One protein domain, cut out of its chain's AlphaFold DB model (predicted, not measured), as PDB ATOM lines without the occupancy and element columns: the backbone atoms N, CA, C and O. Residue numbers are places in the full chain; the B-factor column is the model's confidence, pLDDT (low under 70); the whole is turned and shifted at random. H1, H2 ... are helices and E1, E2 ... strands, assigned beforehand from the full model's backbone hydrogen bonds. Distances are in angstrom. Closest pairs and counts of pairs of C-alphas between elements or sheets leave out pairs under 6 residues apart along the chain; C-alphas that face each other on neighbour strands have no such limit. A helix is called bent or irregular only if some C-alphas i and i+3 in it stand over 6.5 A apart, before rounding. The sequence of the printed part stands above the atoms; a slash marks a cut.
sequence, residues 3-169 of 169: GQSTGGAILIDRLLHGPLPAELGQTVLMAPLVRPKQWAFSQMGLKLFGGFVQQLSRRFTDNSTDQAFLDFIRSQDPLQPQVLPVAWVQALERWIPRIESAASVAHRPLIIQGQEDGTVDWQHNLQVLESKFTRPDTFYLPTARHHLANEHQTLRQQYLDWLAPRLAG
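This is residues 3 to 169 of the 169 residues of the protein "Hydrolase_4 domain-containing protein" of Pseudomonadales bacterium (UniProt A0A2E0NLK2). A small parallel sheet of three strands, E1 E4 E5, has H6 over one face, while H1 and H5 graze the sheet and the long H4 leads away from them. At the far end of H4 sits a smaller part, the strand pair E2 and E3 with H2 near the same end, and H3 stands apart from the other helices. The printed part has 167 residues with six named helices and five named strands, in the order H1 E1 H2 E2 H3 E3 H4 E4 H5 E5 H6; the class is mixed, helices and strands, and the pair E2 E3 is antiparallel. The whole is compact, with a radius of gyration of the C-alphas of 16.7 A and spans of 52 by 39 by 26 A.

The larger sheet holds E1, residues 28 to 30, E4, residues 110 to 114, 13.7 A long, and E5, residues 137 to 141, 13.4 A. C-alpha 28 is at (116.219, 46.334, 188.568). H6 is residues 153 to 167, 20.0 A, and ends with C-alpha 167 at (120.922, 42.761, 196.161); it is only just irregular, with C-alphas 162 and 165 6.8 A apart. H1 is residues 6 to 17, 16.3 A, H5 residues 122 to 132, 14.9 A, and H4 residues 86 to 101, 23.5 A, with C-alpha 86 at (99.804, 50.125, 165.150). H2 is residues 39 to 49, 15.4 A, E2 residues 55 to 57, E3 residues 83 to 85 and H3 residues 67 to 75, 12.3 A.

E1 and E4 are parallel at 12 degrees, with N 29 and O 110 2.8 A apart, within hydrogen-bond range. E4 and E5 are parallel at 20 degrees, with N 139 and O 111 at 2.8 A. E4, H5 and E5 form a strand-helix-strand unit, two parallel neighbour strands with a helix between, with a right-handed crossover. H6 makes two layers with the sheet, helix on one face: its height over the sheet is 10.0 A, and it lies over E4 and E5, along the strands at 9 degrees to E4 on the local plane. The closest C-alphas of E5 and H6 are those of Phe 139 and Tyr 159, 7.2 A. H1, with residues 6 to 12, and H5, with residues 122 to 130, only graze the sheet. H1 with residues 12 to 16 only just touches H4 with residue 99, in 3 pairs of C-alphas within 8 A, the closest those of Asp 13 and Ile 99, 6.6 A, at a steep tilt of 39 degrees, the same way. H4 and H5 are close but not clearly touching, as are H2 and H4, whose closest C-alphas, Leu 46 and Val 86, are 7.9 A apart. E2 and E3 are antiparallel at 151 degrees, with N 84 and O 56 2.8 A apart. H3 is apart from H4 and H6, among others. Each O i to N i+4 pair is within hydrogen-bond range in H1, H2, H3 and H5, against 10 of 12 in H4 and 8 of 11 in H6.

The C-alphas farthest apart, those of Phe 52 and Gly 169, are 53.2 A apart. The printed part has no cut, and the link from E5 to H6, 11 residues, is long. The mean pLDDT of the printed part is 90.2; residues 49 to 54, 56 to 57, 59 and 169 are under 70.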
ATOM      1  N   GLY A   3     112.594  44.198 185.511       96.81
ATOM      2  CA  GLY A   3     111.926  44.385 184.225       96.81
ATOM      3  C   GLY A   3     112.905  44.753 183.116       96.81
ATOM      4  O   GLY A   3     113.695  45.681 183.275       96.81
ATOM      5  N   GLN A   4     112.823  44.047 181.983       97.31
ATOM      6  CA  GLN A   4     113.574  44.367 180.767       97.31
ATOM      7  C   GLN A   4     112.682  45.078 179.745       97.31
ATOM      8  O   GLN A   4     111.538  44.663 179.545       97.31
ATOM      9  N   SER A   5     113.193  46.110 179.067       95.94
ATOM     10  CA  SER A   5     112.488  46.798 177.974       95.94
ATOM     11  C   SER A   5     111.086  47.273 178.392       95.94
ATOM     12  O   SER A   5     110.959  48.020 179.364       95.94
ATOM     13  N   THR A   6     110.020  46.829 177.719       95.38
ATOM     14  CA  THR A   6     108.621  47.116 178.089       95.38
ATOM     15  C   THR A   6     108.269  46.657 179.507       95.38
ATOM     16  O   THR A   6     107.516  47.341 180.193       95.38
ATOM     17  N   GLY A   7     108.843  45.551 179.992       96.12
ATOM     18  CA  GLY A   7     108.692  45.150 181.394       96.12
ATOM     19  C   GLY A   7     109.278  46.193 182.350       96.12
ATOM     20  O   GLY A   7     108.679  46.499 183.376       96.12
ATOM     21  N   GLY A   8     110.407  46.805 181.976       96.69
ATOM     22  CA  GLY A   8     110.982  47.947 182.690       96.69
ATOM     23  C   GLY A   8     110.086  49.187 182.626       96.69
ATOM     24  O   GLY A   8     109.903  49.847 183.643       96.69
ATOM     25  N   ALA A   9     109.463  49.460 181.474       96.81
ATOM     26  CA  ALA A   9     108.499  50.553 181.322       96.81
ATOM     27  C   ALA A   9     107.338  50.417 182.318       96.81
ATOM     28  O   ALA A   9     107.043  51.352 183.057       96.81
ATOM     29  N   ILE A  10     106.730  49.231 182.402       95.31
ATOM     30  CA  ILE A  10     105.625  48.959 183.334       95.31
ATOM     31  C   ILE A  10     106.042  49.246 184.781       95.31
ATOM     32  O   ILE A  10     105.290  49.875 185.525       95.31
ATOM     33  N   LEU A  11     107.252  48.832 185.177       95.31
ATOM     34  CA  LEU A  11     107.778  49.139 186.507       95.31
ATOM     35  C   LEU A  11     107.981  50.645 186.707       95.31
ATOM     36  O   LEU A  11     107.605  51.160 187.753       95.31
ATOM     37  N   ILE A  12     108.516  51.359 185.713       96.44
ATOM     38  CA  ILE A  12     108.693  52.817 185.770       96.44
ATOM     39  C   ILE A  12     107.350  53.524 185.992       96.44
ATOM     40  O   ILE A  12     107.231  54.291 186.943       96.44
ATOM     41  N   ASP A  13     106.323  53.237 185.188       95.69
ATOM     42  CA  ASP A  13     104.992  53.850 185.354       95.69
ATOM     43  C   ASP A  13     104.404  53.552 186.736       95.69
ATOM     44  O   ASP A  13     103.901  54.445 187.419       95.69
ATOM     45  N   ARG A  14     104.552  52.305 187.199       93.25
ATOM     46  CA  ARG A  14     104.069  51.880 188.512       93.25
ATOM     47  C   ARG A  14     104.766  52.598 189.667       93.25
ATOM     48  O   ARG A  14     104.107  52.839 190.681       93.25
ATOM     49  N   LEU A  15     106.058  52.898 189.533       93.38
ATOM     50  CA  LEU A  15     106.842  53.646 190.520       93.38
ATOM     51  C   LEU A  15     106.508  55.140 190.514       93.38
ATOM     52  O   LEU A  15     106.502  55.757 191.573       93.38
ATOM     53  N   LEU A  16     106.240  55.719 189.340       95.12
ATOM     54  CA  LEU A  16     105.971  57.153 189.193       95.12
ATOM     55  C   LEU A  16     104.529  57.539 189.519       95.12
ATOM     56  O   LEU A  16     104.278  58.659 189.960       95.12
ATOM     57  N   HIS A  17     103.575  56.633 189.300       93.38
ATOM     58  CA  HIS A  17     102.149  56.947 189.402       93.38
ATOM     59  C   HIS A  17     101.367  56.071 190.385       93.38
ATOM     60  O   HIS A  17     100.195  56.347 190.635       93.38
ATOM     61  N   GLY A  18     101.966  55.009 190.927       85.12
ATOM     62  CA  GLY A  18     101.299  54.107 191.862       85.12
ATOM     63  C   GLY A  18     101.860  54.194 193.285       85.12
ATOM     64  O   GLY A  18     102.990  54.636 193.482       85.12
ATOM     65  N   PRO A  19     101.116  53.710 194.295       79.25
ATOM     66  CA  PRO A  19     101.605  53.667 195.671       79.25
ATOM     67  C   PRO A  19     102.783  52.695 195.776       79.25
ATOM     68  O   PRO A  19     102.652  51.527 195.392       79.25
ATOM     69  N   LEU A  20     103.934  53.150 196.261       73.88
ATOM     70  CA  LEU A  20     105.085  52.275 196.491       73.88
ATOM     71  C   LEU A  20     104.718  51.263 197.594       73.88
ATOM     72  O   LEU A  20     104.300  51.686 198.672       73.88
ATOM     73  N   PRO A  21     104.808  49.941 197.346       73.38
ATOM     74  CA  PRO A  21     104.621  48.952 198.401       73.38
ATOM     75  C   PRO A  21     105.584  49.224 199.561       73.38
ATOM     76  O   PRO A  21     106.753  49.519 199.323       73.38
ATOM     77  N   ALA A  22     105.113  49.091 200.802       71.06
ATOM     78  CA  ALA A  22     105.957  49.287 201.985       71.06
ATOM     79  C   ALA A  22     107.164  48.325 202.010       71.06
ATOM     80  O   ALA A  22     108.227  48.684 202.501       71.06
ATOM     81  N   GLU A  23     107.011  47.138 201.415       74.44
ATOM     82  CA  GLU A  23     108.051  46.110 201.277       74.44
ATOM     83  C   GLU A  23     108.631  46.048 199.854       74.44
ATOM     84  O   GLU A  23     109.022  44.988 199.357       74.44
ATOM     85  N   LEU A  24     108.649  47.171 199.129       75.19
ATOM     86  CA  LEU A  24     109.296  47.206 197.824       75.19
ATOM     87  C   LEU A  24     110.813  47.054 198.012       75.19
ATOM     88  O   LEU A  24     111.508  48.011 198.338       75.19
ATOM     89  N   GLY A  25     111.318  45.840 197.791       84.19
ATOM     90  CA  GLY A  25     112.755  45.580 197.721       84.19
ATOM     91  C   GLY A  25     113.418  46.257 196.513       84.19
ATOM     92  O   GLY A  25     112.877  47.168 195.880       84.19
ATOM     93  N   GLN A  26     114.591  45.765 196.118       91.44
ATOM     94  CA  GLN A  26     115.341  46.345 195.001       91.44
ATOM     95  C   GLN A  26     114.551  46.305 193.681       91.44
ATOM     96  O   GLN A  26     113.877  45.320 193.352       91.44
ATOM     97  N   THR A  27     114.637  47.389 192.906       94.81
ATOM     98  CA  THR A  27     114.089  47.450 191.543       94.81
ATOM     99  C   THR A  27     115.223  47.450 190.536       94.81
ATOM    100  O   THR A  27     116.041  48.361 190.550       94.81
ATOM    101  N   VAL A  28     115.236  46.459 189.646       97.44
ATOM    102  CA  VAL A  28     116.219  46.334 188.568       97.44
ATOM    103  C   VAL A  28     115.547  46.616 187.225       97.44
ATOM    104  O   VAL A  28     114.589  45.942 186.843       97.44
ATOM    105  N   LEU A  29     116.047  47.613 186.502       98.31
ATOM    106  CA  LEU A  29     115.589  48.011 185.176       98.31
ATOM    107  C   LEU A  29     116.672  47.663 184.151       98.31
ATOM    108  O   LEU A  29     117.780  48.182 184.222       98.31
ATOM    109  N   MET A  30     116.361  46.794 183.194       98.50
ATOM    110  CA  MET A  30     117.307  46.350 182.164       98.50
ATOM    111  C   MET A  30     116.884  46.910 180.807       98.50
ATOM    112  O   MET A  30     115.782  46.622 180.342       98.50
ATOM    113  N   ALA A  31     117.732  47.723 180.178       97.94
ATOM    114  CA  ALA A  31     117.426  48.408 178.920       97.94
ATOM    115  C   ALA A  31     116.009  49.037 178.909       97.94
ATOM    116  O   ALA A  31     115.187  48.700 178.047       97.94
ATOM    117  N   PRO A  32     115.650  49.856 179.921       97.81
ATOM    118  CA  PRO A  32     114.272  50.288 180.128       97.81
ATOM    119  C   PRO A  32     113.732  51.138 178.972       97.81
ATOM    120  O   PRO A  32     114.388  52.047 178.457       97.81
ATOM    121  N   LEU A  33     112.475  50.879 178.610       97.69
ATOM    122  CA  LEU A  33     111.762  51.652 177.602       97.69
ATOM    123  C   LEU A  33     111.066  52.870 178.235       97.69
ATOM    124  O   LEU A  33     110.097  52.730 178.974       97.69
ATOM    125  N   VAL A  34     111.528  54.068 177.873       97.31
ATOM    126  CA  VAL A  34     110.726  55.301 177.926       97.31
ATOM    127  C   VAL A  34     110.288  55.634 176.505       97.31
ATOM    128  O   VAL A  34     109.099  55.612 176.206       97.31
ATOM    129  N   ARG A  35     111.261  55.821 175.608       96.06
ATOM    130  CA  ARG A  35     111.092  56.101 174.181       96.06
ATOM    131  C   ARG A  35     111.863  55.075 173.332       96.06
ATOM    132  O   ARG A  35     112.985  54.703 173.697       96.06
ATOM    133  N   PRO A  36     111.306  54.593 172.204       94.62
ATOM    134  CA  PRO A  36     112.051  53.757 171.267       94.62
ATOM    135  C   PRO A  36     113.049  54.596 170.457       94.62
ATOM    136  O   PRO A  36     112.882  55.808 170.290       94.62
ATOM    137  N   LYS A  37     114.074  53.950 169.899       92.25
ATOM    138  CA  LYS A  37     115.021  54.624 169.006       92.25
ATOM    139  C   LYS A  37     114.282  55.167 167.776       92.25
ATOM    140  O   LYS A  37     113.352  54.537 167.282       92.25
ATOM    141  N   GLN A  38     114.693  56.337 167.281       88.38
ATOM    142  CA  GLN A  38     114.100  56.983 166.094       88.38
ATOM    143  C   GLN A  38     112.596  57.314 166.213       88.38
ATOM    144  O   GLN A  38     111.904  57.430 165.201       88.38
ATOM    145  N   TRP A  39     112.089  57.547 167.429       90.44
ATOM    146  CA  TRP A  39     110.665  57.803 167.683       90.44
ATOM    147  C   TRP A  39     110.019  58.876 166.791       90.44
ATOM    148  O   TRP A  39     108.915  58.676 166.290       90.44
ATOM    149  N   ALA A  40     110.708  59.992 166.529       84.38
ATOM    150  CA  ALA A  40     110.185  61.051 165.659       84.38
ATOM    151  C   ALA A  40     109.879  60.550 164.232       84.38
ATOM    152  O   ALA A  40     108.863  60.922 163.644       84.38
ATOM    153  N   PHE A  41     110.708  59.650 163.696       82.50
ATOM    154  CA  PHE A  41     110.468  59.026 162.395       82.50
ATOM    155  C   PHE A  41     109.313  58.025 162.450       82.50
ATOM    156  O   PHE A  41     108.503  57.983 161.524       82.50
ATOM    157  N   SER A  42     109.187  57.263 163.543       80.81
ATOM    158  CA  SER A  42     108.049  56.359 163.763       80.81
ATOM    159  C   SER A  42     106.718  57.121 163.768       80.81
ATOM    160  O   SER A  42     105.772  56.707 163.100       80.81
ATOM    161  N   GLN A  43     106.680  58.276 164.441       81.56
ATOM    162  CA  GLN A  43     105.531  59.187 164.472       81.56
ATOM    163  C   GLN A  43     105.163  59.704 163.076       81.56
ATOM    164  O   GLN A  43     103.996  59.693 162.684       81.56
ATOM    165  N   MET A  44     106.158  60.162 162.308       79.50
ATOM    166  CA  MET A  44     105.944  60.643 160.941       79.50
ATOM    167  C   MET A  44     105.409  59.541 160.024       79.50
ATOM    168  O   MET A  44     104.446  59.771 159.296       79.50
ATOM    169  N   GLY A  45     105.995  58.342 160.088       75.69
ATOM    170  CA  GLY A  45     105.539  57.193 159.307       75.69
ATOM    171  C   GLY A  45     104.088  56.830 159.616       75.69
ATOM    172  O   GLY A  45     103.292  56.644 158.695       75.69
ATOM    173  N   LEU A  46     103.702  56.816 160.895       76.12
ATOM    174  CA  LEU A  46     102.318  56.543 161.268       76.12
ATOM    175  C   LEU A  46     101.353  57.618 160.747       76.12
ATOM    176  O   LEU A  46     100.286  57.280 160.249       76.12
ATOM    177  N   LYS A  47     101.714  58.903 160.805       74.62
ATOM    178  CA  LYS A  47     100.849  59.980 160.291       74.62
ATOM    179  C   LYS A  47     100.668  59.931 158.772       74.62
ATOM    180  O   LYS A  47      99.591  60.260 158.287       74.62
ATOM    181  N   LEU A  48     101.699  59.516 158.036       72.94
ATOM    182  CA  LEU A  48     101.659  59.433 156.574       72.94
ATOM    183  C   LEU A  48     100.932  58.178 156.063       72.94
ATOM    184  O   LEU A  48     100.276  58.243 155.028       72.94
ATOM    185  N   PHE A  49     101.024  57.050 156.780       66.50
ATOM    186  CA  PHE A  49     100.535  55.746 156.299       66.50
ATOM    187  C   PHE A  49      99.437  55.107 157.173       66.50
ATOM    188  O   PHE A  49      98.848  54.094 156.797       66.50
ATOM    189  N   GLY A  50      99.124  55.685 158.336       59.34
ATOM    190  CA  GLY A  50      98.290  55.069 159.376       59.34
ATOM    191  C   GLY A  50      96.805  54.918 159.043       59.34
ATOM    192  O   GLY A  50      96.125  54.143 159.704       59.34
ATOM    193  N   GLY A  51      96.298  55.590 158.004       59.53
ATOM    194  CA  GLY A  51      94.909  55.423 157.552       59.53
ATOM    195  C   GLY A  51      94.614  54.056 156.918       59.53
ATOM    196  O   GLY A  51      93.459  53.644 156.883       59.53
ATOM    197  N   PHE A  52      95.643  53.338 156.449       62.66
ATOM    198  CA  PHE A  52      95.494  52.086 155.691       62.66
ATOM    199  C   PHE A  52      96.316  50.913 156.249       62.66
ATOM    200  O   PHE A  52      96.186  49.788 155.770       62.66
ATOM    201  N   VAL A  53      97.156  51.145 157.262       64.94
ATOM    202  CA  VAL A  53      98.079  50.141 157.810       64.94
ATOM    203  C   VAL A  53      97.683  49.812 159.245       64.94
ATOM    204  O   VAL A  53      97.704  50.681 160.108       64.94
ATOM    205  N   GLN A  54      97.345  48.548 159.513       64.12
ATOM    206  CA  GLN A  54      97.018  48.061 160.865       64.12
ATOM    207  C   GLN A  54      98.215  47.391 161.564       64.12
ATOM    208  O   GLN A  54      98.258  47.301 162.794       64.12
ATOM    209  N   GLN A  55      99.199  46.927 160.792       73.00
ATOM    210  CA  GLN A  55     100.356  46.173 161.271       73.00
ATOM    211  C   GLN A  55     101.603  46.570 160.478       73.00
ATOM    212  O   GLN A  55     101.555  46.676 159.253       73.00
ATOM    213  N   LEU A  56     102.720  46.777 161.172       68.94
ATOM    214  CA  LEU A  56     104.031  46.994 160.560       68.94
ATOM    215  C   LEU A  56     104.812  45.679 160.581       68.94
ATOM    216  O   LEU A  56     104.799  44.976 161.593       68.94
ATOM    217  N   SER A  57     105.512  45.345 159.494       64.44
ATOM    218  CA  SER A  57     106.415  44.193 159.497       64.44
ATOM    219  C   SER A  57     107.519  44.413 160.530       64.44
ATOM    220  O   SER A  57     108.182  45.457 160.552       64.44
ATOM    221  N   ARG A  58     107.704  43.444 161.429       71.19
ATOM    222  CA  ARG A  58     108.776  43.526 162.417       71.19
ATOM    223  C   ARG A  58     110.101  43.264 161.709       71.19
ATOM    224  O   ARG A  58     110.277  42.234 161.067       71.19
ATOM    225  N   ARG A  59     111.050  44.188 161.841       69.06
ATOM    226  CA  ARG A  59     112.434  43.943 161.427       69.06
ATOM    227  C   ARG A  59     113.189  43.327 162.593       69.06
ATOM    228  O   ARG A  59     113.287  43.938 163.654       69.06
ATOM    229  N   PHE A  60     113.718  42.128 162.387       70.62
ATOM    230  CA  PHE A  60     114.673  41.536 163.311       70.62
ATOM    231  C   PHE A  60     116.017  42.233 163.132       70.62
ATOM    232  O   PHE A  60     116.586  42.231 162.043       70.62
ATOM    233  N   THR A  61     116.496  42.861 164.196       78.94
ATOM    234  CA  THR A  61     117.820  43.480 164.261       78.94
ATOM    235  C   THR A  61     118.741  42.619 165.117       78.94
ATOM    236  O   THR A  61     118.272  41.800 165.910       78.94
ATOM    237  N   ASP A  62     120.053  42.774 164.952       86.19
ATOM    238  CA  ASP A  62     121.040  42.184 165.861       86.19
ATOM    239  C   ASP A  62     120.981  42.935 167.195       86.19
ATOM    240  O   ASP A  62     121.695  43.905 167.416       86.19
ATOM    241  N   ASN A  63     120.049  42.547 168.061       89.50
ATOM    242  CA  ASN A  63     119.745  43.230 169.319       89.50
ATOM    243  C   ASN A  63     120.288  42.493 170.561       89.50
ATOM    244  O   ASN A  63     119.960  42.865 171.690       89.50
ATOM    245  N   SER A  64     121.137  41.495 170.322       92.81
ATOM    246  CA  SER A  64     122.006  40.782 171.263       92.81
ATOM    247  C   SER A  64     123.357  40.524 170.580       92.81
ATOM    248  O   SER A  64     123.430  40.564 169.348       92.81
ATOM    249  N   THR A  65     124.426  40.280 171.338       92.50
ATOM    250  CA  THR A  65     125.701  39.741 170.826       92.50
ATOM    251  C   THR A  65     125.745  38.208 170.826       92.50
ATOM    252  O   THR A  65     126.671  37.622 170.271       92.50
ATOM    253  N   ASP A  66     124.740  37.543 171.407       94.31
ATOM    254  CA  ASP A  66     124.606  36.085 171.387       94.31
ATOM    255  C   ASP A  66     123.945  35.618 170.079       94.31
ATOM    256  O   ASP A  66     122.733  35.751 169.880       94.31
ATOM    257  N   GLN A  67     124.755  35.064 169.173       91.50
ATOM    258  CA  GLN A  67     124.283  34.605 167.866       91.50
ATOM    259  C   GLN A  67     123.290  33.440 167.972       91.50
ATOM    260  O   GLN A  67     122.319  33.403 167.219       91.50
ATOM    261  N   ALA A  68     123.485  32.524 168.926       91.50
ATOM    262  CA  ALA A  68     122.582  31.391 169.103       91.50
ATOM    263  C   ALA A  68     121.190  31.870 169.541       91.50
ATOM    264  O   ALA A  68     120.173  31.381 169.043       91.50
ATOM    265  N   PHE A  69     121.137  32.882 170.414       91.56
ATOM    266  CA  PHE A  69     119.883  33.535 170.783       91.56
ATOM    267  C   PHE A  69     119.219  34.247 169.593       91.56
ATOM    268  O   PHE A  69     118.005  34.127 169.403       91.56
ATOM    269  N   LEU A  70     119.993  34.968 168.773       90.44
ATOM    270  CA  LEU A  70     119.456  35.640 167.584       90.44
ATOM    271  C   LEU A  70     118.860  34.643 166.582       90.44
ATOM    272  O   LEU A  70     117.767  34.881 166.063       90.44
ATOM    273  N   ASP A  71     119.541  33.525 166.333       90.12
ATOM    274  CA  ASP A  71     119.078  32.486 165.408       90.12
ATOM    275  C   ASP A  71     117.790  31.822 165.914       90.12
ATOM    276  O   ASP A  71     116.847  31.612 165.138       90.12
ATOM    277  N   PHE A  72     117.712  31.572 167.225       90.75
ATOM    278  CA  PHE A  72     116.514  31.059 167.885       90.75
ATOM    279  C   PHE A  72     115.313  32.001 167.700       90.75
ATOM    280  O   PHE A  72     114.282  31.583 167.174       90.75
ATOM    281  N   ILE A  73     115.451  33.287 168.044       89.06
ATOM    282  CA  ILE A  73     114.351  34.263 167.940       89.06
ATOM    283  C   ILE A  73     113.881  34.453 166.495       89.06
ATOM    284  O   ILE A  73     112.696  34.661 166.244       89.06
ATOM    285  N   ARG A  74     114.798  34.392 165.524       86.75
ATOM    286  CA  ARG A  74     114.464  34.611 164.109       86.75
ATOM    287  C   ARG A  74     113.676  33.471 163.487       86.75
ATOM    288  O   ARG A  74     112.873  33.726 162.594       86.75
ATOM    289  N   SER A  75     113.961  32.235 163.887       85.50
ATOM    290  CA  SER A  75     113.537  31.064 163.111       85.50
ATOM    291  C   SER A  75     112.873  29.954 163.919       85.50
ATOM    292  O   SER A  75     112.208  29.109 163.325       85.50
ATOM    293  N   GLN A  76     113.024  29.947 165.244       87.19
ATOM    294  CA  GLN A  76     112.637  28.812 166.085       87.19
ATOM    295  C   GLN A  76     111.653  29.172 167.197       87.19
ATOM    296  O   GLN A  76     110.996  28.269 167.704       87.19
ATOM    297  N   ASP A  77     111.526  30.447 167.577       88.62
ATOM    298  CA  ASP A  77     110.592  30.868 168.625       88.62
ATOM    299  C   ASP A  77     109.156  31.034 168.077       88.62
ATOM    300  O   ASP A  77     108.872  32.010 167.373       88.62
ATOM    301  N   PRO A  78     108.211  30.132 168.412       84.44
ATOM    302  CA  PRO A  78     106.826  30.236 167.957       84.44
ATOM    303  C   PRO A  78     106.056  31.378 168.635       84.44
ATOM    304  O   PRO A  78     104.985  31.759 168.162       84.44
ATOM    305  N   LEU A  79     106.567  31.913 169.749       87.06
ATOM    306  CA  LEU A  79     105.942  33.007 170.493       87.06
ATOM    307  C   LEU A  79     106.420  34.378 170.018       87.06
ATOM    308  O   LEU A  79     105.853  35.392 170.432       87.06
ATOM    309  N   GLN A  80     107.425  34.429 169.142       85.50
ATOM    310  CA  GLN A  80     107.992  35.673 168.654       85.50
ATOM    311  C   GLN A  80     107.000  36.394 167.724       85.50
ATOM    312  O   GLN A  80     106.715  35.920 166.618       85.50
ATOM    313  N   PRO A  81     106.499  37.590 168.101       81.00
ATOM    314  CA  PRO A  81     105.595  38.335 167.239       81.00
ATOM    315  C   PRO A  81     106.310  38.766 165.958       81.00
ATOM    316  O   PRO A  81     107.388  39.362 166.016       81.00
ATOM    317  N   GLN A  82     105.677  38.515 164.813       83.12
ATOM    318  CA  GLN A  82     106.205  38.832 163.476       83.12
ATOM    319  C   GLN A  82     105.804  40.233 162.986       83.12
ATOM    320  O   GLN A  82     106.318  40.748 161.992       83.12
ATOM    321  N   VAL A  83     104.888  40.876 163.705       83.12
ATOM    322  CA  VAL A  83     104.340  42.188 163.369       83.12
ATOM    323  C   VAL A  83     104.354  43.098 164.588       83.12
ATOM    324  O   VAL A  83     104.264  42.638 165.728       83.12
ATOM    325  N   LEU A  84     104.457  44.400 164.344       80.25
ATOM    326  CA  LEU A  84     104.234  45.435 165.341       80.25
ATOM    327  C   LEU A  84     102.846  46.051 165.096       80.25
ATOM    328  O   LEU A  84     102.662  46.744 164.090       80.25
ATOM    329  N   PRO A  85     101.858  45.808 165.977       84.69
ATOM    330  CA  PRO A  85     100.538  46.413 165.844       84.69
ATOM    331  C   PRO A  85     100.624  47.938 165.940       84.69
ATOM    332  O   PRO A  85     101.288  48.471 166.830       84.69
ATOM    333  N   VAL A  86      99.886  48.653 165.089       82.75
ATOM    334  CA  VAL A  86      99.804  50.125 165.150       82.75
ATOM    335  C   VAL A  86      99.275  50.616 166.501       82.75
ATOM    336  O   VAL A  86      99.742  51.633 167.012       82.75
ATOM    337  N   ALA A  87      98.388  49.846 167.137       85.50
ATOM    338  CA  ALA A  87      97.909  50.117 168.492       85.50
ATOM    339  C   ALA A  87      99.049  50.238 169.520       85.50
ATOM    340  O   ALA A  87      98.929  50.988 170.486       85.50
ATOM    341  N   TRP A  88     100.170  49.541 169.304       86.44
ATOM    342  CA  TRP A  88     101.347  49.628 170.165       86.44
ATOM    343  C   TRP A  88     102.064  50.976 170.007       86.44
ATOM    344  O   TRP A  88     102.441  51.596 170.998       86.44
ATOM    345  N   VAL A  89     102.168  51.483 168.774       85.31
ATOM    346  CA  VAL A  89     102.706  52.827 168.493       85.31
ATOM    347  C   VAL A  89     101.796  53.902 169.098       85.31
ATOM    348  O   VAL A  89     102.271  54.777 169.810       85.31
ATOM    349  N   GLN A  90     100.479  53.787 168.919       87.12
ATOM    350  CA  GLN A  90      99.508  54.709 169.529       87.12
ATOM    351  C   GLN A  90      99.526  54.659 171.064       87.12
ATOM    352  O   GLN A  90      99.284  55.663 171.735       87.12
ATOM    353  N   ALA A  91      99.786  53.488 171.652       90.75
ATOM    354  CA  ALA A  91      99.985  53.371 173.090       90.75
ATOM    355  C   ALA A  91     101.248  54.126 173.528       90.75
ATOM    356  O   ALA A  91     101.185  54.873 174.502       90.75
ATOM    357  N   LEU A  92     102.350  54.010 172.776       92.25
ATOM    358  CA  LEU A  92     103.576  54.768 173.033       92.25
ATOM    359  C   LEU A  92     103.386  56.286 172.923       92.25
ATOM    360  O   LEU A  92     103.931  57.014 173.749       92.25
ATOM    361  N   GLU A  93     102.571  56.765 171.978       91.38
ATOM    362  CA  GLU A  93     102.227  58.193 171.857       91.38
ATOM    363  C   GLU A  93     101.612  58.772 173.130       91.38
ATOM    364  O   GLU A  93     101.872  59.923 173.471       91.38
ATOM    365  N   ARG A  94     100.810  57.979 173.845       92.81
ATOM    366  CA  ARG A  94     100.219  58.385 175.129       92.81
ATOM    367  C   ARG A  94     101.163  58.133 176.301       92.81
ATOM    368  O   ARG A  94     101.159  58.887 177.271       92.81
ATOM    369  N   TRP A  95     101.957  57.072 176.213       94.75
ATOM    370  CA  TRP A  95     102.869  56.632 177.262       94.75
ATOM    371  C   TRP A  95     104.052  57.582 177.458       94.75
ATOM    372  O   TRP A  95     104.333  57.977 178.586       94.75
ATOM    373  N   ILE A  96     104.739  57.968 176.379       96.31
ATOM    374  CA  ILE A  96     105.969  58.769 176.465       96.31
ATOM    375  C   ILE A  96     105.722  60.096 177.203       96.31
ATOM    376  O   ILE A  96     106.397  60.328 178.208       96.31
ATOM    377  N   PRO A  97     104.725  60.927 176.823       96.62
ATOM    378  CA  PRO A  97     104.465  62.180 177.527       96.62
ATOM    379  C   PRO A  97     104.050  61.963 178.981       96.62
ATOM    380  O   PRO A  97     104.397  62.768 179.841       96.62
ATOM    381  N   ARG A  98     103.325  60.877 179.281       96.62
ATOM    382  CA  ARG A  98     102.926  60.531 180.649       96.62
ATOM    383  C   ARG A  98     104.145  60.307 181.546       96.62
ATOM    384  O   ARG A  98     104.198  60.890 182.623       96.62
ATOM    385  N   ILE A  99     105.132  59.536 181.086       97.81
ATOM    386  CA  ILE A  99     106.371  59.306 181.842       97.81
ATOM    387  C   ILE A  99     107.229  60.572 181.897       97.81
ATOM    388  O   ILE A  99     107.703  60.947 182.967       97.81
ATOM    389  N   GLU A 100     107.410  61.268 180.773       97.75
ATOM    390  CA  GLU A 100     108.251  62.471 180.702       97.75
ATOM    391  C   GLU A 100     107.705  63.634 181.540       97.75
ATOM    392  O   GLU A 100     108.488  64.402 182.100       97.75
ATOM    393  N   SER A 101     106.383  63.745 181.692       97.25
ATOM    394  CA  SER A 101     105.734  64.774 182.521       97.25
ATOM    395  C   SER A 101     105.516  64.363 183.980       97.25
ATOM    396  O   SER A 101     105.122  65.203 184.789       97.25
ATOM    397  N   ALA A 102     105.794  63.109 184.346       97.06
ATOM    398  CA  ALA A 102     105.624  62.634 185.715       97.06
ATOM    399  C   ALA A 102     106.500  63.419 186.707       97.06
ATOM    400  O   ALA A 102     107.626  63.815 186.387       97.06
ATOM    401  N   ALA A 103     106.004  63.614 187.928       95.75
ATOM    402  CA  ALA A 103     106.823  64.128 189.019       95.75
ATOM    403  C   ALA A 103     107.935  63.127 189.372       95.75
ATOM    404  O   ALA A 103     107.810  61.925 189.123       95.75
ATOM    405  N   SER A 104     109.028  63.622 189.949       95.75
ATOM    406  CA  SER A 104     110.067  62.746 190.475       95.75
ATOM    407  C   SER A 104     109.596  62.035 191.742       95.75
ATOM    408  O   SER A 104     108.737  62.527 192.479       95.75
ATOM    409  N   VAL A 105     110.180  60.869 192.005       93.25
ATOM    410  CA  VAL A 105     109.913  60.072 193.202       93.25
ATOM    411  C   VAL A 105     111.213  59.754 193.936       93.25
ATOM    412  O   VAL A 105     112.282  59.581 193.340       93.25
ATOM    413  N   ALA A 106     111.120  59.657 195.261       91.88
ATOM    414  CA  ALA A 106     112.226  59.278 196.133       91.88
ATOM    415  C   ALA A 106     112.458  57.756 196.101       91.88
ATOM    416  O   ALA A 106     112.299  57.065 197.102       91.88
ATOM    417  N   HIS A 107     112.808  57.234 194.924       91.81
ATOM    418  CA  HIS A 107     113.165  55.834 194.697       91.81
ATOM    419  C   HIS A 107     114.488  55.749 193.941       91.81
ATOM    420  O   HIS A 107     114.777  56.611 193.107       91.81
ATOM    421  N   ARG A 108     115.274  54.706 194.218       94.06
ATOM    422  CA  ARG A 108     116.612  54.494 193.650       94.06
ATOM    423  C   ARG A 108     116.678  53.141 192.934       94.06
ATOM    424  O   ARG A 108     117.072  52.153 193.548       94.06
ATOM    425  N   PRO A 109     116.248  53.057 191.665       95.88
ATOM    426  CA  PRO A 109     116.360  51.821 190.906       95.88
ATOM    427  C   PRO A 109     117.818  51.542 190.515       95.88
ATOM    428  O   PRO A 109     118.618  52.462 190.329       95.88
ATOM    429  N   LEU A 110     118.124  50.258 190.336       97.94
ATOM    430  CA  LEU A 110     119.331  49.769 189.682       97.94
ATOM    431  C   LEU A 110     119.043  49.669 188.183       97.94
ATOM    432  O   LEU A 110     118.134  48.945 187.781       97.94
ATOM    433  N   ILE A 111     119.786  50.389 187.351       98.50
ATOM    434  CA  ILE A 111     119.590  50.423 185.903       98.50
ATOM    435  C   ILE A 111     120.784  49.766 185.223       98.50
ATOM    436  O   ILE A 111     121.924  50.124 185.488       98.50
ATOM    437  N   ILE A 112     120.537  48.823 184.319       98.62
ATOM    438  CA  ILE A 112     121.565  48.213 183.473       98.62
ATOM    439  C   ILE A 112     121.256  48.599 182.033       98.62
ATOM    440  O   ILE A 112     120.140  48.370 181.560       98.62
ATOM    441  N   GLN A 113     122.236  49.168 181.336       98.56
ATOM    442  CA  GLN A 113     122.062  49.648 179.969       98.56
ATOM    443  C   GLN A 113     123.218  49.212 179.067       98.56
ATOM    444  O   GLN A 113     124.381  49.517 179.330       98.56
ATOM    445  N   GLY A 114     122.882  48.548 177.962       98.25
ATOM    446  CA  GLY A 114     123.807  48.341 176.850       98.25
ATOM    447  C   GLY A 114     123.960  49.620 176.027       98.25
ATOM    448  O   GLY A 114     122.957  50.256 175.697       98.25
ATOM    449  N   GLN A 115     125.191  50.028 175.709       98.12
ATOM    450  CA  GLN A 115     125.438  51.259 174.940       98.12
ATOM    451  C   GLN A 115     125.326  51.055 173.420       98.12
ATOM    452  O   GLN A 115     125.127  52.023 172.684       98.12
ATOM    453  N   GLU A 116     125.333  49.802 172.953       97.31
ATOM    454  CA  GLU A 116     124.992  49.427 171.575       97.31
ATOM    455  C   GLU A 116     123.489  49.126 171.396       97.31
ATOM    456  O   GLU A 116     123.071  48.533 170.398       97.31
ATOM    457  N   ASP A 117     122.637  49.529 172.344       96.88
ATOM    458  CA  ASP A 117     121.192  49.336 172.232       96.88
ATOM    459  C   ASP A 117     120.614  50.115 171.032       96.88
ATOM    460  O   ASP A 117     120.579  51.349 170.972       96.88
ATOM    461  N   GLY A 118     120.182  49.355 170.025       93.75
ATOM    462  CA  GLY A 118     119.530  49.858 168.820       93.75
ATOM    463  C   GLY A 118     118.003  49.898 168.889       93.75
ATOM    464  O   GLY A 118     117.381  50.334 167.924       93.75
ATOM    465  N   THR A 119     117.396  49.433 169.982       93.69
ATOM    466  CA  THR A 119     115.941  49.272 170.113       93.69
ATOM    467  C   THR A 119     115.318  50.466 170.820       93.69
ATOM    468  O   THR A 119     114.347  51.047 170.327       93.69
ATOM    469  N   VAL A 120     115.884  50.861 171.960       96.12
ATOM    470  CA  VAL A 120     115.410  52.024 172.718       96.12
ATOM    471  C   VAL A 120     116.363  53.197 172.574       96.12
ATOM    472  O   VAL A 120     117.549  53.031 172.299       96.12
ATOM    473  N   ASP A 121     115.835  54.404 172.739       97.12
ATOM    474  CA  ASP A 121     116.658  55.606 172.753       97.12
ATOM    475  C   ASP A 121     117.323  55.742 174.124       97.12
ATOM    476  O   ASP A 121     116.860  56.484 174.987       97.12
ATOM    477  N   TRP A 122     118.353  54.934 174.371       97.69
ATOM    478  CA  TRP A 122     118.911  54.775 175.711       97.69
ATOM    479  C   TRP A 122     119.461  56.082 176.289       97.69
ATOM    480  O   TRP A 122     119.343  56.307 177.490       97.69
ATOM    481  N   GLN A 123     120.016  56.957 175.445       97.88
ATOM    482  CA  GLN A 123     120.563  58.248 175.869       97.88
ATOM    483  C   GLN A 123     119.453  59.154 176.399       97.88
ATOM    484  O   GLN A 123     119.557  59.685 177.503       97.88
ATOM    485  N   HIS A 124     118.360  59.276 175.643       97.94
ATOM    486  CA  HIS A 124     117.185  60.029 176.076       97.94
ATOM    487  C   HIS A 124     116.509  59.384 177.284       97.94
ATOM    488  O   HIS A 124     116.188  60.060 178.258       97.94
ATOM    489  N   ASN A 125     116.310  58.065 177.242       98.12
ATOM    490  CA  ASN A 125     115.625  57.337 178.303       98.12
ATOM    491  C   ASN A 125     116.360  57.499 179.633       98.12
ATOM    492  O   ASN A 125     115.711  57.777 180.636       98.12
ATOM    493  N   LEU A 126     117.691  57.386 179.654       98.12
ATOM    494  CA  LEU A 126     118.461  57.562 180.884       98.12
ATOM    495  C   LEU A 126     118.405  58.995 181.416       98.12
ATOM    496  O   LEU A 126     118.183  59.155 182.610       98.12
ATOM    497  N   GLN A 127     118.468  60.019 180.559       97.88
ATOM    498  CA  GLN A 127     118.271  61.413 180.988       97.88
ATOM    499  C   GLN A 127     116.897  61.625 181.641       97.88
ATOM    500  O   GLN A 127     116.783  62.270 182.686       97.88
ATOM    501  N   VAL A 128     115.840  61.049 181.057       98.25
ATOM    502  CA  VAL A 128     114.503  61.093 181.660       98.25
ATOM    503  C   VAL A 128     114.518  60.377 183.008       98.25
ATOM    504  O   VAL A 128     114.088  60.964 183.997       98.25
ATOM    505  N   LEU A 129     115.038  59.152 183.089       98.12
ATOM    506  CA  LEU A 129     115.039  58.366 184.328       98.12
ATOM    507  C   LEU A 129     115.855  59.025 185.450       98.12
ATOM    508  O   LEU A 129     115.409  59.018 186.596       98.12
ATOM    509  N   GLU A 130     116.978  59.663 185.127       97.19
ATOM    510  CA  GLU A 130     117.773  60.471 186.062       97.19
ATOM    511  C   GLU A 130     116.996  61.681 186.596       97.19
ATOM    512  O   GLU A 130     117.165  62.056 187.754       97.19
ATOM    513  N   SER A 131     116.090  62.258 185.799       97.56
ATOM    514  CA  SER A 131     115.192  63.328 186.259       97.56
ATOM    515  C   SER A 131     114.029  62.824 187.127       97.56
ATOM    516  O   SER A 131     113.450  63.597 187.892       97.56
ATOM    517  N   LYS A 132     113.651  61.543 186.996       97.56
ATOM    518  CA  LYS A 132     112.484  60.962 187.680       97.56
ATOM    519  C   LYS A 132     112.825  60.249 188.979       97.56
ATOM    520  O   LYS A 132     111.991  60.217 189.881       97.56
ATOM    521  N   PHE A 133     114.028  59.700 189.091       96.19
ATOM    522  CA  PHE A 133     114.452  58.924 190.248       96.19
ATOM    523  C   PHE A 133     115.559  59.626 191.020       96.19
ATOM    524  O   PHE A 133     116.427  60.292 190.460       96.19
ATOM    525  N   THR A 134     115.550  59.460 192.339       91.50
ATOM    526  CA  THR A 134     116.563  60.080 193.191       91.50
ATOM    527  C   THR A 134     117.825  59.224 193.172       91.50
ATOM    528  O   THR A 134     117.896  58.201 193.849       91.50
ATOM    529  N   ARG A 135     118.835  59.676 192.417       91.12
ATOM    530  CA  ARG A 135     120.163  59.039 192.300       91.12
ATOM    531  C   ARG A 135     120.101  57.569 191.842       91.12
ATOM    532  O   ARG A 135     120.626  56.717 192.562       91.12
ATOM    533  N   PRO A 136     119.462  57.248 190.697       95.50
ATOM    534  CA  PRO A 136     119.478  55.884 190.176       95.50
ATOM    535  C   PRO A 136     120.921  55.397 190.008       95.50
ATOM    536  O   PRO A 136     121.798  56.159 189.598       95.50
ATOM    537  N   ASP A 137     121.167  54.132 190.335       96.88
ATOM    538  CA  ASP A 137     122.473  53.522 190.111       96.88
ATOM    539  C   ASP A 137     122.484  52.897 188.726       96.88
ATOM    540  O   ASP A 137     121.818  51.890 188.501       96.88
ATOM    541  N   THR A 138     123.247  53.478 187.805       98.00
ATOM    542  CA  THR A 138     123.311  53.002 186.420       98.00
ATOM    543  C   THR A 138     124.618  52.260 186.157       98.00
ATOM    544  O   THR A 138     125.705  52.766 186.439       98.00
ATOM    545  N   PHE A 139     124.513  51.068 185.579       98.38
ATOM    546  CA  PHE A 139     125.620  50.274 185.070       98.38
ATOM    547  C   PHE A 139     125.574  50.218 183.549       98.38
ATOM    548  O   PHE A 139     124.595  49.758 182.955       98.38
ATOM    549  N   TYR A 140     126.650  50.678 182.923       98.44
ATOM    550  CA  TYR A 140     126.791  50.688 181.475       98.44
ATOM    551  C   TYR A 140     127.615  49.495 181.007       98.44
ATOM    552  O   TYR A 140     128.691  49.225 181.537       98.44
ATOM    553  N   LEU A 141     127.125  48.832 179.966       98.19
ATOM    554  CA  LEU A 141     127.828  47.780 179.244       98.19
ATOM    555  C   LEU A 141     128.169  48.308 177.842       98.19
ATOM    556  O   LEU A 141     127.268  48.375 176.998       98.19
ATOM    557  N   PRO A 142     129.432  48.695 177.574       97.62
ATOM    558  CA  PRO A 142     129.793  49.399 176.343       97.62
ATOM    559  C   PRO A 142     129.417  48.665 175.055       97.62
ATOM    560  O   PRO A 142     128.949  49.293 174.115       97.62
ATOM    561  N   THR A 143     129.569  47.339 175.033       97.00
ATOM    562  CA  THR A 143     129.331  46.508 173.840       97.00
ATOM    563  C   THR A 143     128.040  45.693 173.914       97.00
ATOM    564  O   THR A 143     127.777  44.883 173.030       97.00
ATOM    565  N   ALA A 144     127.246  45.834 174.984       97.31
ATOM    566  CA  ALA A 144     125.970  45.132 175.074       97.31
ATOM    567  C   ALA A 144     124.880  45.885 174.311       97.31
ATOM    568  O   ALA A 144     124.879  47.119 174.229       97.31
ATOM    569  N   ARG A 145     123.923  45.120 173.798       96.88
ATOM    570  CA  ARG A 145     122.772  45.591 173.037       96.88
ATOM    571  C   ARG A 145     121.524  45.559 173.922       96.88
ATOM    572  O   ARG A 145     121.591  45.847 175.116       96.88
ATOM    573  N   HIS A 146     120.362  45.284 173.337       97.06
ATOM    574  CA  HIS A 146     119.069  45.461 173.994       97.06
ATOM    575  C   HIS A 146     118.658  44.280 174.885       97.06
ATOM    576  O   HIS A 146     118.151  44.473 175.990       97.06
ATOM    577  N   HIS A 147     118.845  43.044 174.412       95.50
ATOM    578  CA  HIS A 147     118.415  41.836 175.124       95.50
ATOM    579  C   HIS A 147     119.425  41.423 176.196       95.50
ATOM    580  O   HIS A 147     119.963  40.326 176.151       95.50
ATOM    581  N   LEU A 148     119.658  42.287 177.180       96.88
ATOM    582  CA  LEU A 148     120.664  42.104 178.230       96.88
ATOM    583  C   LEU A 148     120.594  40.736 178.935       96.88
ATOM    584  O   LEU A 148     121.627  40.120 179.174       96.88
ATOM    585  N   ALA A 149     119.395  40.221 179.222       96.19
ATOM    586  CA  ALA A 149     119.222  38.895 179.830       96.19
ATOM    587  C   ALA A 149     119.659  37.727 178.922       96.19
ATOM    588  O   ALA A 149     119.978  36.650 179.423       96.19
ATOM    589  N   ASN A 150     119.701  37.958 177.609       96.00
ATOM    590  CA  ASN A 150     120.094  37.003 176.572       96.00
ATOM    591  C   ASN A 150     121.342  37.483 175.810       96.00
ATOM    592  O   ASN A 150     121.518  37.162 174.636       96.00
ATOM    593  N   GLU A 151     122.172  38.306 176.454       96.25
ATOM    594  CA  GLU A 151     123.483  38.683 175.940       96.25
ATOM    595  C   GLU A 151     124.505  37.560 176.132       96.25
ATOM    596  O   GLU A 151     124.312  36.638 176.941       96.25
ATOM    597  N   HIS A 152     125.636  37.680 175.432       96.12
ATOM    598  CA  HIS A 152     126.758  36.767 175.608       96.12
ATOM    599  C   HIS A 152     127.138  36.652 177.094       96.12
ATOM    600  O   HIS A 152     127.103  37.627 177.853       96.12
ATOM    601  N   GLN A 153     127.518  35.447 177.525       96.31
ATOM    602  CA  GLN A 153     127.733  35.122 178.939       96.31
ATOM    603  C   GLN A 153     128.687  36.098 179.645       96.31
ATOM    604  O   GLN A 153     128.443  36.474 180.788       96.31
ATOM    605  N   THR A 154     129.739  36.549 178.960       97.00
ATOM    606  CA  THR A 154     130.717  37.501 179.511       97.00
ATOM    607  C   THR A 154     130.112  38.866 179.837       97.00
ATOM    608  O   THR A 154     130.517  39.487 180.815       97.00
ATOM    609  N   LEU A 155     129.131  39.339 179.062       97.44
ATOM    610  CA  LEU A 155     128.410  40.587 179.336       97.44
ATOM    611  C   LEU A 155     127.404  40.399 180.467       97.44
ATOM    612  O   LEU A 155     127.250  41.281 181.313       97.44
ATOM    613  N   ARG A 156     126.762  39.226 180.524       97.94
ATOM    614  CA  ARG A 156     125.855  38.892 181.626       97.94
ATOM    615  C   ARG A 156     126.578  38.836 182.962       97.94
ATOM    616  O   ARG A 156     126.094  39.405 183.935       97.94
ATOM    617  N   GLN A 157     127.759  38.226 182.992       98.06
ATOM    618  CA  GLN A 157     128.558  38.142 184.209       98.06
ATOM    619  C   GLN A 157     128.913  39.528 184.759       98.06
ATOM    620  O   GLN A 157     128.765  39.756 185.952       98.06
ATOM    621  N   GLN A 158     129.265  40.486 183.893       98.38
ATOM    622  CA  GLN A 158     129.605  41.850 184.317       98.38
ATOM    623  C   GLN A 158     128.481  42.529 185.108       98.38
ATOM    624  O   GLN A 158     128.731  43.079 186.181       98.38
ATOM    625  N   TYR A 159     127.237  42.495 184.610       97.69
ATOM    626  CA  TYR A 159     126.139  43.117 185.353       97.69
ATOM    627  C   TYR A 159     125.712  42.281 186.563       97.69
ATOM    628  O   TYR A 159     125.236  42.851 187.540       97.69
ATOM    629  N   LEU A 160     125.866  40.951 186.529       97.81
ATOM    630  CA  LEU A 160     125.574  40.089 187.679       97.81
ATOM    631  C   LEU A 160     126.538  40.365 188.836       97.81
ATOM    632  O   LEU A 160     126.084  40.531 189.966       97.81
ATOM    633  N   ASP A 161     127.834  40.507 188.549       98.00
ATOM    634  CA  ASP A 161     128.855  40.879 189.533       98.00
ATOM    635  C   ASP A 161     128.582  42.269 190.117       98.00
ATOM    636  O   ASP A 161     128.747  42.501 191.315       98.00
ATOM    637  N   TRP A 162     128.100  43.198 189.286       97.81
ATOM    638  CA  TRP A 162     127.691  44.523 189.740       97.81
ATOM    639  C   TRP A 162     126.413  44.496 190.600       97.81
ATOM    640  O   TRP A 162     126.317  45.245 191.579       97.81
ATOM    641  N   LEU A 163     125.440  43.637 190.272       97.06
ATOM    642  CA  LEU A 163     124.184  43.487 191.015       97.06
ATOM    643  C   LEU A 163     124.366  42.769 192.354       97.06
ATOM    644  O   LEU A 163     123.750  43.178 193.336       97.06
ATOM    645  N   ALA A 164     125.186  41.718 192.413       96.31
ATOM    646  CA  ALA A 164     125.319  40.841 193.577       96.31
ATOM    647  C   ALA A 164     125.482  41.587 194.922       96.31
ATOM    648  O   ALA A 164     124.665  41.358 195.816       96.31
ATOM    649  N   PRO A 165     126.428  42.535 195.088       95.25
ATOM    650  CA  PRO A 165     126.572  43.264 196.350       95.25
ATOM    651  C   PRO A 165     125.419  44.240 196.640       95.25
ATOM    652  O   PRO A 165     125.246  44.648 197.782       95.25
ATOM    653  N   ARG A 166     124.631  44.632 195.629       93.69
ATOM    654  CA  ARG A 166     123.502  45.574 195.761       93.69
ATOM    655  C   ARG A 166     122.185  44.886 196.108       93.69
ATOM    656  O   ARG A 166     121.263  45.547 196.571       93.69
ATOM    657  N   LEU A 167     122.091  43.584 195.849       90.50
ATOM    658  CA  LEU A 167     120.922  42.761 196.161       90.50
ATOM    659  C   LEU A 167     121.055  42.012 197.497       90.50
ATOM    660  O   LEU A 167     120.081  41.430 197.955       90.50
ATOM    661  N   ALA A 168     122.249  41.996 198.097       81.31
ATOM    662  CA  ALA A 168     122.547  41.265 199.331       81.31
ATOM    663  C   ALA A 168     122.167  42.012 200.629       81.31
ATOM    664  O   ALA A 168     122.477  41.520 201.714       81.31
ATOM    665  N   GLY A 169     121.538  43.187 200.527       60.56
ATOM    666  CA  GLY A 169     121.030  43.984 201.651       60.56
ATOM    667  C   GLY A 169     119.528  44.181 201.558       60.56
ATOM    668  O   GLY A 169     118.916  44.339 202.633       60.56
TER     669      GLY A 169